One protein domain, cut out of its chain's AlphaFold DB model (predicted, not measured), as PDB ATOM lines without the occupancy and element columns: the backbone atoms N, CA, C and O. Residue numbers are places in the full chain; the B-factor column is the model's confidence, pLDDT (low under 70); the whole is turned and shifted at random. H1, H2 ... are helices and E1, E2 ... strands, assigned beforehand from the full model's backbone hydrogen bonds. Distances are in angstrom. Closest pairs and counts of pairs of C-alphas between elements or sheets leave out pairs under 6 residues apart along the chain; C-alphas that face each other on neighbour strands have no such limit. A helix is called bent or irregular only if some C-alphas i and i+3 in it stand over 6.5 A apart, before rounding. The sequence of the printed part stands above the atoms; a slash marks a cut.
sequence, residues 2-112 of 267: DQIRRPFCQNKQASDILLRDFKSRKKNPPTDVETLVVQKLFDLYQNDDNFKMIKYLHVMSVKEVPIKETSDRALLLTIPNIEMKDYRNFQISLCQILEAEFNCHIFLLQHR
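This is residues 2 to 112 of the 267 residues of the protein "40S ribosomal protein S7" of Guillardia theta (strain CCMP2712) (UniProt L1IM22). A small mixed sheet of three strands has two helices, H2 and H4, over one face, H2 across the strands and the kinked H4 along them, while no named helix covers the other face; H3 joins on beyond the sheet, at the last residues of H2. The hairpin of E1 and E2 reaches toward one end of the long axis, and residues 2 to 21, a stretch with no named element, run to the other. The printed part has 111 residues, with four named helices and three named strands in the order H1 H2 H3 E1 E2 H4 E3; the sheet's order is E1 E2 E3, with E1 and E2 antiparallel, E2 and E3 parallel. The class is mixed, helices and strands, and the whole is compact, with a radius of gyration of the C-alphas of 13.9 A and spans of 44 by 35 by 26 A.

Begin at C-alpha 61, at (463.453, 446.223, 331.618), where E1, residues 61 to 66, sets out for 16.4 A. E2, residues 73 to 79, covers 19.4 A, and E3, residues 105 to 110, covers 16.7 A to C-alpha 110 at (456.065, 446.203, 323.932). Find H4 at residues 84 to 102, 22.0 A, irregular, with C-alphas 89 and 92 8.0 A apart and a kink of 71 degrees near residue 91. H2, residues 32 to 47, runs 22.9 A from C-alpha 32 at (467.323, 443.136, 341.992). H3, residues 49 to 56, spans 14.0 A and is irregular, with C-alphas 50 and 53 7.6 A apart; H1, residues 22 to 25, spans 5.3 A.

Look first at the hairpin E1 and E2, where N 63 and O 76 are 2.9 A apart, within hydrogen-bond range. Between E2 and E3, look for N 77 and O 107, 2.9 A. E2, H4 and E3 make a strand-helix-strand unit, two parallel neighbour strands with a helix between, its crossover right-handed. H4 is on the sheet at a height of 6.3 A, only just over E3 with 3 C-alphas; the closest C-alphas are those of Glu 99 and His 105, 5.6 A. H2 is on the same face, giving two layers, helices on one face of a sheet; its closest C-alpha pair with E1 is Glu 34 and Val 62, 5.4 A. H2 and H4 are close but not clearly touching, Lys 40 to Leu 98 at 8.0 A between C-alphas. H2 touches H3 with residues 41 to 46 alone, closest at the C-alphas of Tyr 45 and Phe 51, 5.3 A. H1 is apart from H2 and from H4. In H2 every O i to N i+4 pair is within hydrogen-bond range; H4 has 11 of 15, H3 0 of 4 but 4 of 5 O i to N i+3 pairs, and H1 is too short for an O i to N i+4 pair.

The C-alphas of Asp 2 and Glu 69, the two farthest apart, are 45.1 A from each other. The printed part has no cut and no long link between named elements. Its mean pLDDT is 79.9; look for values under 70 at residues 2 to 27.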
ATOM      1  N   ASP A   2     466.745 440.229 307.045       34.81
ATOM      2  CA  ASP A   2     466.553 439.769 308.415       34.81
ATOM      3  C   ASP A   2     467.892 439.887 309.132       34.81
ATOM      4  O   ASP A   2     468.864 439.212 308.795       34.81
ATOM      5  N   GLN A   3     467.986 440.835 310.062       46.06
ATOM      6  CA  GLN A   3     469.157 440.935 310.916       46.06
ATOM      7  C   GLN A   3     469.201 439.662 311.760       46.06
ATOM      8  O   GLN A   3     468.371 439.485 312.653       46.06
ATOM      9  N   ILE A   4     470.150 438.778 311.446       50.12
ATOM     10  CA  ILE A   4     470.433 437.558 312.201       50.12
ATOM     11  C   ILE A   4     470.644 437.966 313.662       50.12
ATOM     12  O   ILE A   4     471.607 438.665 313.995       50.12
ATOM     13  N   ARG A   5     469.701 437.587 314.529       57.03
ATOM     14  CA  ARG A   5     469.783 437.842 315.971       57.03
ATOM     15  C   ARG A   5     470.960 437.035 316.509       57.03
ATOM     16  O   ARG A   5     471.040 435.832 316.267       57.03
ATOM     17  N   ARG A   6     471.902 437.688 317.193       54.59
ATOM     18  CA  ARG A   6     473.041 436.974 317.784       54.59
ATOM     19  C   ARG A   6     472.525 436.088 318.927       54.59
ATOM     20  O   ARG A   6     471.781 436.600 319.760       54.59
ATOM     21  N   PRO A   7     472.868 434.790 318.964       52.31
ATOM     22  CA  PRO A   7     472.411 433.893 320.019       52.31
ATOM     23  C   PRO A   7     473.035 434.239 321.375       52.31
ATOM     24  O   PRO A   7     474.217 434.572 321.451       52.31
ATOM     25  N   PHE A   8     472.261 434.042 322.443       51.44
ATOM     26  CA  PHE A   8     472.659 434.259 323.839       51.44
ATOM     27  C   PHE A   8     473.950 433.533 324.273       51.44
ATOM     28  O   PHE A   8     474.675 434.019 325.129       51.44
ATOM     29  N   CYS A   9     474.309 432.405 323.649       47.94
ATOM     30  CA  CYS A   9     475.413 431.534 324.084       47.94
ATOM     31  C   CYS A   9     476.842 432.099 323.926       47.94
ATOM     32  O   CYS A   9     477.796 431.404 324.262       47.94
ATOM     33  N   GLN A  10     477.018 433.324 323.420       51.25
ATOM     34  CA  GLN A  10     478.311 434.031 323.464       51.25
ATOM     35  C   GLN A  10     478.484 434.889 324.730       51.25
ATOM     36  O   GLN A  10     479.568 435.421 324.968       51.25
ATOM     37  N   ASN A  11     477.436 434.994 325.546       49.53
ATOM     38  CA  ASN A  11     477.383 435.826 326.733       49.53
ATOM     39  C   ASN A  11     477.473 434.949 327.994       49.53
ATOM     40  O   ASN A  11     476.819 433.913 328.090       49.53
ATOM     41  N   LYS A  12     478.351 435.320 328.933       45.16
ATOM     42  CA  LYS A  12     478.778 434.455 330.050       45.16
ATOM     43  C   LYS A  12     477.873 434.546 331.287       45.16
ATOM     44  O   LYS A  12     478.082 433.761 332.207       45.16
ATOM     45  N   GLN A  13     476.918 435.480 331.356       51.34
ATOM     46  CA  GLN A  13     476.121 435.719 332.569       51.34
ATOM     47  C   GLN A  13     474.623 435.917 332.290       51.34
ATOM     48  O   GLN A  13     474.234 436.442 331.250       51.34
ATOM     49  N   ALA A  14     473.776 435.560 333.268       47.22
ATOM     50  CA  ALA A  14     472.329 435.814 333.245       47.22
ATOM     51  C   ALA A  14     472.014 437.300 332.974       47.22
ATOM     52  O   ALA A  14     471.133 437.613 332.182       47.22
ATOM     53  N   SER A  15     472.822 438.223 333.508       47.66
ATOM     54  CA  SER A  15     472.737 439.672 333.269       47.66
ATOM     55  C   SER A  15     472.852 440.105 331.801       47.66
ATOM     56  O   SER A  15     472.565 441.259 331.493       47.66
ATOM     57  N   ASP A  16     473.254 439.221 330.887       52.81
ATOM     58  CA  ASP A  16     473.413 439.540 329.471       52.81
ATOM     59  C   ASP A  16     472.143 439.299 328.625       52.81
ATOM     60  O   ASP A  16     472.041 439.859 327.531       52.81
ATOM     61  N   ILE A  17     471.136 438.551 329.121       54.62
ATOM     62  CA  ILE A  17     469.796 438.411 328.475       54.62
ATOM     63  C   ILE A  17     469.143 439.793 328.281       54.62
ATOM     64  O   ILE A  17     468.371 440.060 327.360       54.62
ATOM     65  N   LEU A  18     469.526 440.713 329.154       58.03
ATOM     66  CA  LEU A  18     469.104 442.095 329.226       58.03
ATOM     67  C   LEU A  18     469.701 443.002 328.117       58.03
ATOM     68  O   LEU A  18     469.412 444.202 328.056       58.03
ATOM     69  N   LEU A  19     470.560 442.505 327.224       52.81
ATOM     70  CA  LEU A  19     471.385 443.382 326.388       52.81
ATOM     71  C   LEU A  19     470.949 443.470 324.927       52.81
ATOM     72  O   LEU A  19     471.571 442.904 324.033       52.81
ATOM     73  N   ARG A  20     469.988 444.368 324.674       50.34
ATOM     74  CA  ARG A  20     469.940 445.102 323.395       50.34
ATOM     75  C   ARG A  20     470.498 446.532 323.496       50.34
ATOM     76  O   ARG A  20     471.148 446.988 322.563       50.34
ATOM     77  N   ASP A  21     470.383 447.183 324.659       50.91
ATOM     78  CA  ASP A  21     470.826 448.574 324.884       50.91
ATOM     79  C   ASP A  21     471.947 448.699 325.945       50.91
ATOM     80  O   ASP A  21     471.859 449.475 326.903       50.91
ATOM     81  N   PHE A  22     473.066 447.987 325.754       44.47
ATOM     82  CA  PHE A  22     474.273 448.088 326.607       44.47
ATOM     83  C   PHE A  22     474.749 449.542 326.824       44.47
ATOM     84  O   PHE A  22     475.247 449.906 327.889       44.47
ATOM     85  N   LYS A  23     474.550 450.416 325.825       41.84
ATOM     86  CA  LYS A  23     474.953 451.834 325.870       41.84
ATOM     87  C   LYS A  23     474.119 452.678 326.848       41.84
ATOM     88  O   LYS A  23     474.610 453.700 327.320       41.84
ATOM     89  N   SER A  24     472.885 452.261 327.149       51.66
ATOM     90  CA  SER A  24     471.992 452.936 328.101       51.66
ATOM     91  C   SER A  24     472.189 452.416 329.532       51.66
ATOM     92  O   SER A  24     472.244 453.212 330.466       51.66
ATOM     93  N   ARG A  25     472.413 451.103 329.711       54.47
ATOM     94  CA  ARG A  25     472.591 450.483 331.042       54.47
ATOM     95  C   ARG A  25     473.859 450.879 331.787       54.47
ATOM     96  O   ARG A  25     473.865 450.840 333.006       54.47
ATOM     97  N   LYS A  26     474.911 451.348 331.107       51.97
ATOM     98  CA  LYS A  26     476.059 451.944 331.822       51.97
ATOM     99  C   LYS A  26     475.651 453.093 332.759       51.97
ATOM    100  O   LYS A  26     476.415 453.423 333.655       51.97
ATOM    101  N   LYS A  27     474.481 453.710 332.542       61.31
ATOM    102  CA  LYS A  27     473.941 454.771 333.399       61.31
ATOM    103  C   LYS A  27     473.066 454.251 334.543       61.31
ATOM    104  O   LYS A  27     473.068 454.878 335.593       61.31
ATOM    105  N   ASN A  28     472.361 453.133 334.350       70.19
ATOM    106  CA  ASN A  28     471.431 452.568 335.330       70.19
ATOM    107  C   ASN A  28     471.772 451.083 335.555       70.19
ATOM    108  O   ASN A  28     471.567 450.291 334.627       70.19
ATOM    109  N   PRO A  29     472.294 450.702 336.738       76.50
ATOM    110  CA  PRO A  29     472.559 449.301 337.058       76.50
ATOM    111  C   PRO A  29     471.253 448.484 337.082       76.50
ATOM    112  O   PRO A  29     470.182 449.065 337.280       76.50
ATOM    113  N   PRO A  30     471.319 447.160 336.845       78.06
ATOM    114  CA  PRO A  30     470.142 446.295 336.889       78.06
ATOM    115  C   PRO A  30     469.543 446.270 338.297       78.06
ATOM    116  O   PRO A  30     470.273 446.195 339.284       78.06
ATOM    117  N   THR A  31     468.215 446.319 338.379       85.81
ATOM    118  CA  THR A  31     467.481 446.182 339.644       85.81
ATOM    119  C   THR A  31     467.496 444.723 340.107       85.81
ATOM    120  O   THR A  31     467.531 443.806 339.283       85.81
ATOM    121  N   ASP A  32     467.383 444.487 341.414       87.50
ATOM    122  CA  ASP A  32     467.323 443.136 341.992       87.50
ATOM    123  C   ASP A  32     466.206 442.291 341.359       87.50
ATOM    124  O   ASP A  32     466.430 441.155 340.946       87.50
ATOM    125  N   VAL A  33     465.028 442.893 341.157       88.12
ATOM    126  CA  VAL A  33     463.877 442.261 340.490       88.12
ATOM    127  C   VAL A  33     464.191 441.859 339.044       88.12
ATOM    128  O   VAL A  33     463.806 440.776 338.610       88.12
ATOM    129  N   GLU A  34     464.921 442.693 338.294       87.38
ATOM    130  CA  GLU A  34     465.334 442.350 336.925       87.38
ATOM    131  C   GLU A  34     466.257 441.131 336.934       87.38
ATOM    132  O   GLU A  34     466.117 440.240 336.100       87.38
ATOM    133  N   THR A  35     467.171 441.075 337.902       86.88
ATOM    134  CA  THR A  35     468.124 439.973 338.038       86.88
ATOM    135  C   THR A  35     467.410 438.660 338.358       86.88
ATOM    136  O   THR A  35     467.694 437.651 337.715       86.88
ATOM    137  N   LEU A  36     466.437 438.682 339.274       90.25
ATOM    138  CA  LEU A  36     465.641 437.508 339.646       90.25
ATOM    139  C   LEU A  36     464.828 436.963 338.466       90.25
ATOM    140  O   LEU A  36     464.886 435.771 338.169       90.25
ATOM    141  N   VAL A  37     464.103 437.829 337.752       90.88
ATOM    142  CA  VAL A  37     463.294 437.420 336.590       90.88
ATOM    143  C   VAL A  37     464.174 436.826 335.492       90.88
ATOM    144  O   VAL A  37     463.822 435.829 334.869       90.88
ATOM    145  N   VAL A  38     465.343 437.415 335.263       87.19
ATOM    146  CA  VAL A  38     466.264 436.970 334.218       87.19
ATOM    147  C   VAL A  38     466.946 435.646 334.566       87.19
ATOM    148  O   VAL A  38     467.106 434.807 333.681       87.19
ATOM    149  N   GLN A  39     467.304 435.428 335.834       87.19
ATOM    150  CA  GLN A  39     467.775 434.123 336.307       87.19
ATOM    151  C   GLN A  39     466.718 433.045 336.052       87.19
ATOM    152  O   GLN A  39     467.022 432.030 335.436       87.19
ATOM    153  N   LYS A  40     465.455 433.317 336.391       89.12
ATOM    154  CA  LYS A  40     464.362 432.367 336.152       89.12
ATOM    155  C   LYS A  40     464.135 432.082 334.672       89.12
ATOM    156  O   LYS A  40     463.978 430.929 334.293       89.12
ATOM    157  N   LEU A  41     464.183 433.095 333.807       89.12
ATOM    158  CA  LEU A  41     464.098 432.878 332.357       89.12
ATOM    159  C   LEU A  41     465.239 431.997 331.824       89.12
ATOM    160  O   LEU A  41     465.033 431.242 330.872       89.12
ATOM    161  N   PHE A  42     466.429 432.084 332.420       86.69
ATOM    162  CA  PHE A  42     467.551 431.216 332.077       86.69
ATOM    163  C   PHE A  42     467.333 429.774 332.553       86.69
ATOM    164  O   PHE A  42     467.600 428.848 331.787       86.69
ATOM    165  N   ASP A  43     466.783 429.580 333.752       88.00
ATOM    166  CA  ASP A  43     466.436 428.252 334.270       88.00
ATOM    167  C   ASP A  43     465.363 427.582 333.394       88.00
ATOM    168  O   ASP A  43     465.507 426.424 333.001       88.00
ATOM    169  N   LEU A  44     464.329 428.329 332.987       89.12
ATOM    170  CA  LEU A  44     463.287 427.834 332.074       89.12
ATOM    171  C   LEU A  44     463.852 427.425 330.713       89.12
ATOM    172  O   LEU A  44     463.429 426.428 330.137       89.12
ATOM    173  N   TYR A  45     464.838 428.162 330.205       86.06
ATOM    174  CA  TYR A  45     465.520 427.792 328.968       86.06
ATOM    175  C   TYR A  45     466.268 426.450 329.077       86.06
ATOM    176  O   TYR A  45     466.380 425.739 328.077       86.06
ATOM    177  N   GLN A  46     466.803 426.109 330.253       86.62
ATOM    178  CA  GLN A  46     467.538 424.858 330.460       86.62
ATOM    179  C   GLN A  46     466.621 423.659 330.687       86.62
ATOM    180  O   GLN A  46     466.927 422.567 330.211       86.62
ATOM    181  N   ASN A  47     465.530 423.867 331.420       88.00
ATOM    182  CA  ASN A  47     464.669 422.785 331.885       88.00
ATOM    183  C   ASN A  47     463.638 422.360 330.831       88.00
ATOM    184  O   ASN A  47     463.325 421.174 330.738       88.00
ATOM    185  N   ASP A  48     463.158 423.305 330.014       87.06
ATOM    186  CA  ASP A  48     462.003 423.089 329.146       87.06
ATOM    187  C   ASP A  48     462.308 423.304 327.660       87.06
ATOM    188  O   ASP A  48     462.724 424.371 327.192       87.06
ATOM    189  N   ASP A  49     461.948 422.300 326.866       86.25
ATOM    190  CA  ASP A  49     462.126 422.320 325.417       86.25
ATOM    191  C   ASP A  49     461.246 423.360 324.705       86.25
ATOM    192  O   ASP A  49     461.650 423.924 323.681       86.25
ATOM    193  N   ASN A  50     460.079 423.672 325.275       84.94
ATOM    194  CA  ASN A  50     459.128 424.647 324.731       84.94
ATOM    195  C   ASN A  50     459.679 426.085 324.761       84.94
ATOM    196  O   ASN A  50     459.288 426.920 323.944       84.94
ATOM    197  N   PHE A  51     460.629 426.369 325.658       86.69
ATOM    198  CA  PHE A  51     461.192 427.701 325.872       86.69
ATOM    199  C   PHE A  51     462.581 427.892 325.246       86.69
ATOM    200  O   PHE A  51     463.228 428.922 325.452       86.69
ATOM    201  N   LYS A  52     463.023 426.978 324.369       84.38
ATOM    202  CA  LYS A  52     464.301 427.099 323.635       84.38
ATOM    203  C   LYS A  52     464.433 428.405 322.839       84.38
ATOM    204  O   LYS A  52     465.547 428.892 322.633       84.38
ATOM    205  N   MET A  53     463.311 429.000 322.425       83.62
ATOM    206  CA  MET A  53     463.272 430.276 321.698       83.62
ATOM    207  C   MET A  53     463.739 431.472 322.541       83.62
ATOM    208  O   MET A  53     464.240 432.441 321.969       83.62
ATOM    209  N   ILE A  54     463.661 431.392 323.879       84.88
ATOM    210  CA  ILE A  54     464.098 432.453 324.805       84.88
ATOM    211  C   ILE A  54     465.579 432.799 324.601       84.88
ATOM    212  O   ILE A  54     465.962 433.957 324.725       84.88
ATOM    213  N   LYS A  55     466.396 431.841 324.142       80.69
ATOM    214  CA  LYS A  55     467.809 432.047 323.780       80.69
ATOM    215  C   LYS A  55     468.050 433.199 322.788       80.69
ATOM    216  O   LYS A  55     469.155 433.733 322.721       80.69
ATOM    217  N   TYR A  56     467.068 433.542 321.959       80.19
ATOM    218  CA  TYR A  56     467.199 434.581 320.928       80.19
ATOM    219  C   TYR A  56     466.436 435.864 321.262       80.19
ATOM    220  O   TYR A  56     466.374 436.778 320.430       80.19
ATOM    221  N   LEU A  57     465.810 435.902 322.434       83.75
ATOM    222  CA  LEU A  57     464.906 436.954 322.853       83.75
ATOM    223  C   LEU A  57     465.524 437.751 323.996       83.75
ATOM    224  O   LEU A  57     466.263 437.219 324.820       83.75
ATOM    225  N   HIS A  58     465.231 439.047 324.016       83.56
ATOM    226  CA  HIS A  58     465.792 439.981 324.976       83.56
ATOM    227  C   HIS A  58     464.691 440.603 325.821       83.56
ATOM    228  O   HIS A  58     463.594 440.914 325.349       83.56
ATOM    229  N   VAL A  59     465.049 440.905 327.064       85.38
ATOM    230  CA  VAL A  59     464.223 441.710 327.962       85.38
ATOM    231  C   VAL A  59     464.868 443.087 328.107       85.38
ATOM    232  O   VAL A  59     466.063 443.211 328.366       85.38
ATOM    233  N   MET A  60     464.095 444.155 327.907       84.00
ATOM    234  CA  MET A  60     464.598 445.529 328.034       84.00
ATOM    235  C   MET A  60     464.645 445.967 329.492       84.00
ATOM    236  O   MET A  60     465.675 446.440 329.958       84.00
ATOM    237  N   SER A  61     463.539 445.828 330.212       86.50
ATOM    238  CA  SER A  61     463.453 446.223 331.618       86.50
ATOM    239  C   SER A  61     462.301 445.511 332.297       86.50
ATOM    240  O   SER A  61     461.294 445.240 331.637       86.50
ATOM    241  N   VAL A  62     462.409 445.304 333.606       91.62
ATOM    242  CA  VAL A  62     461.298 444.831 334.438       91.62
ATOM    243  C   VAL A  62     460.914 445.939 335.403       91.62
ATOM    244  O   VAL A  62     461.765 446.486 336.101       91.62
ATOM    245  N   LYS A  63     459.633 446.306 335.417       90.88
ATOM    246  CA  LYS A  63     459.102 447.313 336.339       90.88
ATOM    247  C   LYS A  63     458.085 446.691 337.271       90.88
ATOM    248  O   LYS A  63     457.154 446.043 336.811       90.88
ATOM    249  N   GLU A  64     458.244 446.950 338.555       93.06
ATOM    250  CA  GLU A  64     457.277 446.588 339.581       93.06
ATOM    251  C   GLU A  64     456.240 447.706 339.721       93.06
ATOM    252  O   GLU A  64     456.585 448.890 339.773       93.06
ATOM    253  N   VAL A  65     454.966 447.329 339.733       93.69
ATOM    254  CA  VAL A  65     453.830 448.217 339.963       93.69
ATOM    255  C   VAL A  65     453.081 447.690 341.184       93.69
ATOM    256  O   VAL A  65     452.549 446.580 341.122       93.69
ATOM    257  N   PRO A  66     453.045 448.443 342.295       91.50
ATOM    258  CA  PRO A  66     452.270 448.048 343.460       91.50
ATOM    259  C   PRO A  66     450.782 448.204 343.160       91.50
ATOM    260  O   PRO A  66     450.371 449.214 342.572       91.50
ATOM    261  N   ILE A  67     449.990 447.220 343.578       90.12
ATOM    262  CA  ILE A  67     448.542 447.303 343.485       90.12
ATOM    263  C   ILE A  67     448.044 448.060 344.733       90.12
ATOM    264  O   ILE A  67     448.567 447.883 345.829       90.12
ATOM    265  N   LYS A  68     447.135 449.027 344.575       83.44
ATOM    266  CA  LYS A  68     446.635 449.866 345.684       83.44
ATOM    267  C   LYS A  68     445.495 449.208 346.451       83.44
ATOM    268  O   LYS A  68     445.396 449.387 347.657       83.44
ATOM    269  N   GLU A  69     444.603 448.553 345.716       77.94
ATOM    270  CA  GLU A  69     443.388 447.919 346.247       77.94
ATOM    271  C   GLU A  69     443.734 446.573 346.909       77.94
ATOM    272  O   GLU A  69     443.341 446.324 348.045       77.94
ATOM    273  N   THR A  70     444.585 445.780 346.257       78.19
ATOM    274  CA  THR A  70     445.168 444.535 346.780       78.19
ATOM    275  C   THR A  70     446.613 444.781 347.198       78.19
ATOM    276  O   THR A  70     447.332 445.460 346.476       78.19
ATOM    277  N   SER A  71     447.099 444.187 348.293       78.56
ATOM    278  CA  SER A  71     448.517 444.258 348.714       78.56
ATOM    279  C   SER A  71     449.503 443.546 347.769       78.56
ATOM    280  O   SER A  71     450.675 443.363 348.104       78.56
ATOM    281  N   ASP A  72     449.019 443.124 346.609       85.00
ATOM    282  CA  ASP A  72     449.756 442.372 345.616       85.00
ATOM    283  C   ASP A  72     450.564 443.299 344.711       85.00
ATOM    284  O   ASP A  72     450.468 444.532 344.727       85.00
ATOM    285  N   ARG A  73     451.420 442.687 343.901       91.19
ATOM    286  CA  ARG A  73     452.325 443.401 343.010       91.19
ATOM    287  C   ARG A  73     452.192 442.863 341.598       91.19
ATOM    288  O   ARG A  73     451.978 441.671 341.389       91.19
ATOM    289  N   ALA A  74     452.343 443.753 340.627       94.38
ATOM    290  CA  ALA A  74     452.380 443.407 339.217       94.38
ATOM    291  C   ALA A  74     453.768 443.690 338.635       94.38
ATOM    292  O   ALA A  74     454.345 444.755 338.866       94.38
ATOM    293  N   LEU A  75     454.303 442.761 337.847       94.88
ATOM    294  CA  LEU A  75     455.571 442.930 337.140       94.88
ATOM    295  C   LEU A  75     455.318 443.162 335.649       94.88
ATOM    296  O   LEU A  75     454.630 442.396 334.976       94.88
ATOM    297  N   LEU A  76     455.918 444.224 335.118       94.88
ATOM    298  CA  LEU A  76     455.838 444.618 333.718       94.88
ATOM    299  C   LEU A  76     457.173 444.351 333.033       94.88
ATOM    300  O   LEU A  76     458.138 445.102 333.217       94.88
ATOM    301  N   LEU A  77     457.226 443.314 332.202       94.06
ATOM    302  CA  LEU A  77     458.393 443.019 331.383       94.06
ATOM    303  C   LEU A  77     458.280 443.777 330.068       94.06
ATOM    304  O   LEU A  77     457.411 443.515 329.241       94.06
ATOM    305  N   THR A  78     459.185 444.721 329.855       92.50
ATOM    306  CA  THR A  78     459.259 445.474 328.607       92.50
ATOM    307  C   THR A  78     460.146 444.735 327.610       92.50
ATOM    308  O   THR A  78     461.306 444.448 327.897       92.50
ATOM    309  N   ILE A  79     459.620 444.466 326.421       91.31
ATOM    310  CA  ILE A  79     460.256 443.676 325.362       91.31
ATOM    311  C   ILE A  79     460.482 444.551 324.118       91.31
ATOM    312  O   ILE A  79     459.670 445.434 323.812       91.31
ATOM    313  N   PRO A  80     461.561 444.331 323.345       90.25
ATOM    314  CA  PRO A  80     461.766 445.017 322.074       90.25
ATOM    315  C   PRO A  80     460.653 444.740 321.050       90.25
ATOM    316  O   PRO A  80     460.192 443.617 320.870       90.25
ATOM    317  N   ASN A  81     460.280 445.754 320.265       87.12
ATOM    318  CA  ASN A  81     459.077 445.677 319.422       87.12
ATOM    319  C   ASN A  81     459.072 444.558 318.387       87.12
ATOM    320  O   ASN A  81     458.016 444.015 318.077       87.12
ATOM    321  N   ILE A  82     460.243 444.237 317.849       87.69
ATOM    322  CA  ILE A  82     460.397 443.226 316.803       87.69
ATOM    323  C   ILE A  82     460.194 441.816 317.381       87.69
ATOM    324  O   ILE A  82     459.707 440.937 316.680       87.69
ATOM    325  N   GLU A  83     460.525 441.620 318.656       89.06
ATOM    326  CA  GLU A  83     460.566 440.318 319.333       89.06
ATOM    327  C   GLU A  83     459.206 439.927 319.925       89.06
ATOM    328  O   GLU A  83     458.943 438.751 320.146       89.06
ATOM    329  N   MET A  84     458.296 440.892 320.096       91.25
ATOM    330  CA  MET A  84     456.944 440.654 320.621       91.25
ATOM    331  C   MET A  84     456.163 439.577 319.866       91.25
ATOM    332  O   MET A  84     455.370 438.867 320.474       91.25
ATOM    333  N   LYS A  85     456.370 439.444 318.549       91.12
ATOM    334  CA  LYS A  85     455.694 438.408 317.754       91.12
ATOM    335  C   LYS A  85     456.092 437.001 318.192       91.12
ATOM    336  O   LYS A  85     455.241 436.127 318.233       91.12
ATOM    337  N   ASP A  86     457.361 436.813 318.540       91.50
ATOM    338  CA  ASP A  86     457.877 435.520 318.973       91.50
ATOM    339  C   ASP A  86     457.421 435.213 320.401       91.50
ATOM    340  O   ASP A  86     457.001 434.094 320.678       91.50
ATOM    341  N   TYR A  87     457.424 436.223 321.281       92.50
ATOM    342  CA  TYR A  87     456.914 436.088 322.649       92.50
ATOM    343  C   TYR A  87     455.447 435.668 322.683       92.50
ATOM    344  O   TYR A  87     455.092 434.794 323.467       92.50
ATOM    345  N   ARG A  88     454.601 436.216 321.801       93.12
ATOM    346  CA  ARG A  88     453.167 435.885 321.762       93.12
ATOM    347  C   ARG A  88     452.881 434.394 321.543       93.12
ATOM    348  O   ARG A  88     451.847 433.932 322.011       93.12
ATOM    349  N   ASN A  89     453.786 433.643 320.909       92.38
ATOM    350  CA  ASN A  89     453.601 432.208 320.653       92.38
ATOM    351  C   ASN A  89     453.606 431.361 321.936       92.38
ATOM    352  O   ASN A  89     452.889 430.370 322.007       92.38
ATOM    353  N   PHE A  90     454.400 431.737 322.941       92.25
ATOM    354  CA  PHE A  90     454.546 430.992 324.202       92.25
ATOM    355  C   PHE A  90     454.222 431.844 325.441       92.25
ATOM    356  O   PHE A  90     454.471 431.430 326.573       92.25
ATOM    357  N   GLN A  91     453.651 433.036 325.237       93.62
ATOM    358  CA  GLN A  91     453.360 434.016 326.285       93.62
ATOM    359  C   GLN A  91     452.455 433.460 327.383       93.62
ATOM    360  O   GLN A  91     452.716 433.723 328.550       93.62
ATOM    361  N   ILE A  92     451.424 432.684 327.030       93.75
ATOM    362  CA  ILE A  92     450.464 432.141 328.005       93.75
ATOM    363  C   ILE A  92     451.190 431.228 328.998       93.75
ATOM    364  O   ILE A  92     451.128 431.452 330.204       93.75
ATOM    365  N   SER A  93     451.946 430.257 328.483       93.56
ATOM    366  CA  SER A  93     452.703 429.305 329.300       93.56
ATOM    367  C   SER A  93     453.798 429.989 330.116       93.56
ATOM    368  O   SER A  93     453.960 429.686 331.293       93.56
ATOM    369  N   LEU A  94     454.521 430.948 329.524       93.88
ATOM    370  CA  LEU A  94     455.549 431.700 330.245       93.88
ATOM    371  C   LEU A  94     454.944 432.489 331.406       93.88
ATOM    372  O   LEU A  94     455.476 432.432 332.512       93.88
ATOM    373  N   CYS A  95     453.856 433.229 331.167       94.06
ATOM    374  CA  CYS A  95     453.230 434.030 332.212       94.06
ATOM    375  C   CYS A  95     452.741 433.137 333.351       94.06
ATOM    376  O   CYS A  95     453.028 433.453 334.492       94.06
ATOM    377  N   GLN A  96     452.104 431.999 333.069       92.75
ATOM    378  CA  GLN A  96     451.634 431.080 334.114       92.75
ATOM    379  C   GLN A  96     452.771 430.564 335.007       92.75
ATOM    380  O   GLN A  96     452.640 430.563 336.228       92.75
ATOM    381  N   ILE A  97     453.899 430.170 334.411       94.19
ATOM    382  CA  ILE A  97     455.049 429.661 335.170       94.19
ATOM    383  C   ILE A  97     455.675 430.773 336.013       94.19
ATOM    384  O   ILE A  97     455.950 430.577 337.194       94.19
ATOM    385  N   LEU A  98     455.871 431.961 335.436       94.12
ATOM    386  CA  LEU A  98     456.437 433.071 336.196       94.12
ATOM    387  C   LEU A  98     455.467 433.585 337.277       94.12
ATOM    388  O   LEU A  98     455.919 433.965 338.354       94.12
ATOM    389  N   GLU A  99     454.156 433.602 337.023       93.19
ATOM    390  CA  GLU A  99     453.145 434.009 338.011       93.19
ATOM    391  C   GLU A  99     453.158 433.060 339.219       93.19
ATOM    392  O   GLU A  99     453.109 433.529 340.354       93.19
ATOM    393  N   ALA A 100     453.316 431.750 338.990       92.38
ATOM    394  CA  ALA A 100     453.448 430.758 340.058       92.38
ATOM    395  C   ALA A 100     454.735 430.937 340.888       92.38
ATOM    396  O   ALA A 100     454.711 430.797 342.107       92.38
ATOM    397  N   GLU A 101     455.855 431.280 340.250       92.69
ATOM    398  CA  GLU A 101     457.139 431.479 340.940       92.69
ATOM    399  C   GLU A 101     457.173 432.766 341.775       92.69
ATOM    400  O   GLU A 101     457.725 432.791 342.876       92.69
ATOM    401  N   PHE A 102     456.609 433.854 341.247       91.62
ATOM    402  CA  PHE A 102     456.671 435.170 341.882       91.62
ATOM    403  C   PHE A 102     455.434 435.508 342.721       91.62
ATOM    404  O   PHE A 102     455.443 436.543 343.390       91.62
ATOM    405  N   ASN A 103     454.387 434.670 342.709       91.44
ATOM    406  CA  ASN A 103     453.082 434.935 343.337       91.44
ATOM    407  C   ASN A 103     452.551 436.346 343.013       91.44
ATOM    408  O   ASN A 103     451.970 437.024 343.854       91.44
ATOM    409  N   CYS A 104     452.844 436.830 341.807       91.75
ATOM    410  CA  CYS A 104     452.569 438.185 341.339       91.75
ATOM    411  C   CYS A 104     452.052 438.099 339.908       91.75
ATOM    412  O   CYS A 104     452.482 437.225 339.160       91.75
ATOM    413  N   HIS A 105     451.203 439.039 339.496       92.69
ATOM    414  CA  HIS A 105     450.725 439.092 338.115       92.69
ATOM    415  C   HIS A 105     451.796 439.623 337.171       92.69
ATOM    416  O   HIS A 105     452.471 440.614 337.469       92.69
ATOM    417  N   ILE A 106     451.944 438.984 336.011       95.06
ATOM    418  CA  ILE A 106     453.028 439.286 335.078       95.06
ATOM    419  C   ILE A 106     452.475 439.645 333.707       95.06
ATOM    420  O   ILE A 106     451.762 438.866 333.077       95.06
ATOM    421  N   PHE A 107     452.876 440.817 333.207       95.56
ATOM    422  CA  PHE A 107     452.490 441.298 331.885       95.56
ATOM    423  C   PHE A 107     453.705 441.551 331.000       95.56
ATOM    424  O   PHE A 107     454.682 442.192 331.399       95.56
ATOM    425  N   LEU A 108     453.608 441.084 329.757       95.50
ATOM    426  CA  LEU A 108     454.583 441.339 328.706       95.50
ATOM    427  C   LEU A 108     454.141 442.557 327.894       95.50
ATOM    428  O   LEU A 108     453.080 442.551 327.278       95.50
ATOM    429  N   LEU A 109     454.966 443.599 327.864       95.50
ATOM    430  CA  LEU A 109     454.668 444.849 327.173       95.50
ATOM    431  C   LEU A 109     455.683 445.153 326.087       95.50
ATOM    432  O   LEU A 109     456.892 444.997 326.257       95.50
ATOM    433  N   GLN A 110     455.199 445.713 324.988       94.56
ATOM    434  CA  GLN A 110     456.065 446.203 323.932       94.56
ATOM    435  C   GLN A 110     456.736 447.546 324.304       94.56
ATOM    436  O   GLN A 110     456.087 448.472 324.791       94.56
ATOM    437  N   HIS A 111     458.024 447.718 323.983       91.88
ATOM    438  CA  HIS A 111     458.752 448.984 324.152       91.88
ATOM    439  C   HIS A 111     458.336 450.068 323.131       91.88
ATOM    440  O   HIS A 111     458.965 450.312 322.092       91.88
ATOM    441  N   ARG A 112     457.261 450.798 323.422       92.88
ATOM    442  CA  ARG A 112     456.716 451.814 322.509       92.88
ATOM    443  C   ARG A 112     457.277 453.210 322.805       92.88
ATOM    444  O   ARG A 112     457.242 453.696 323.930       92.88
TER     445      ARG A 112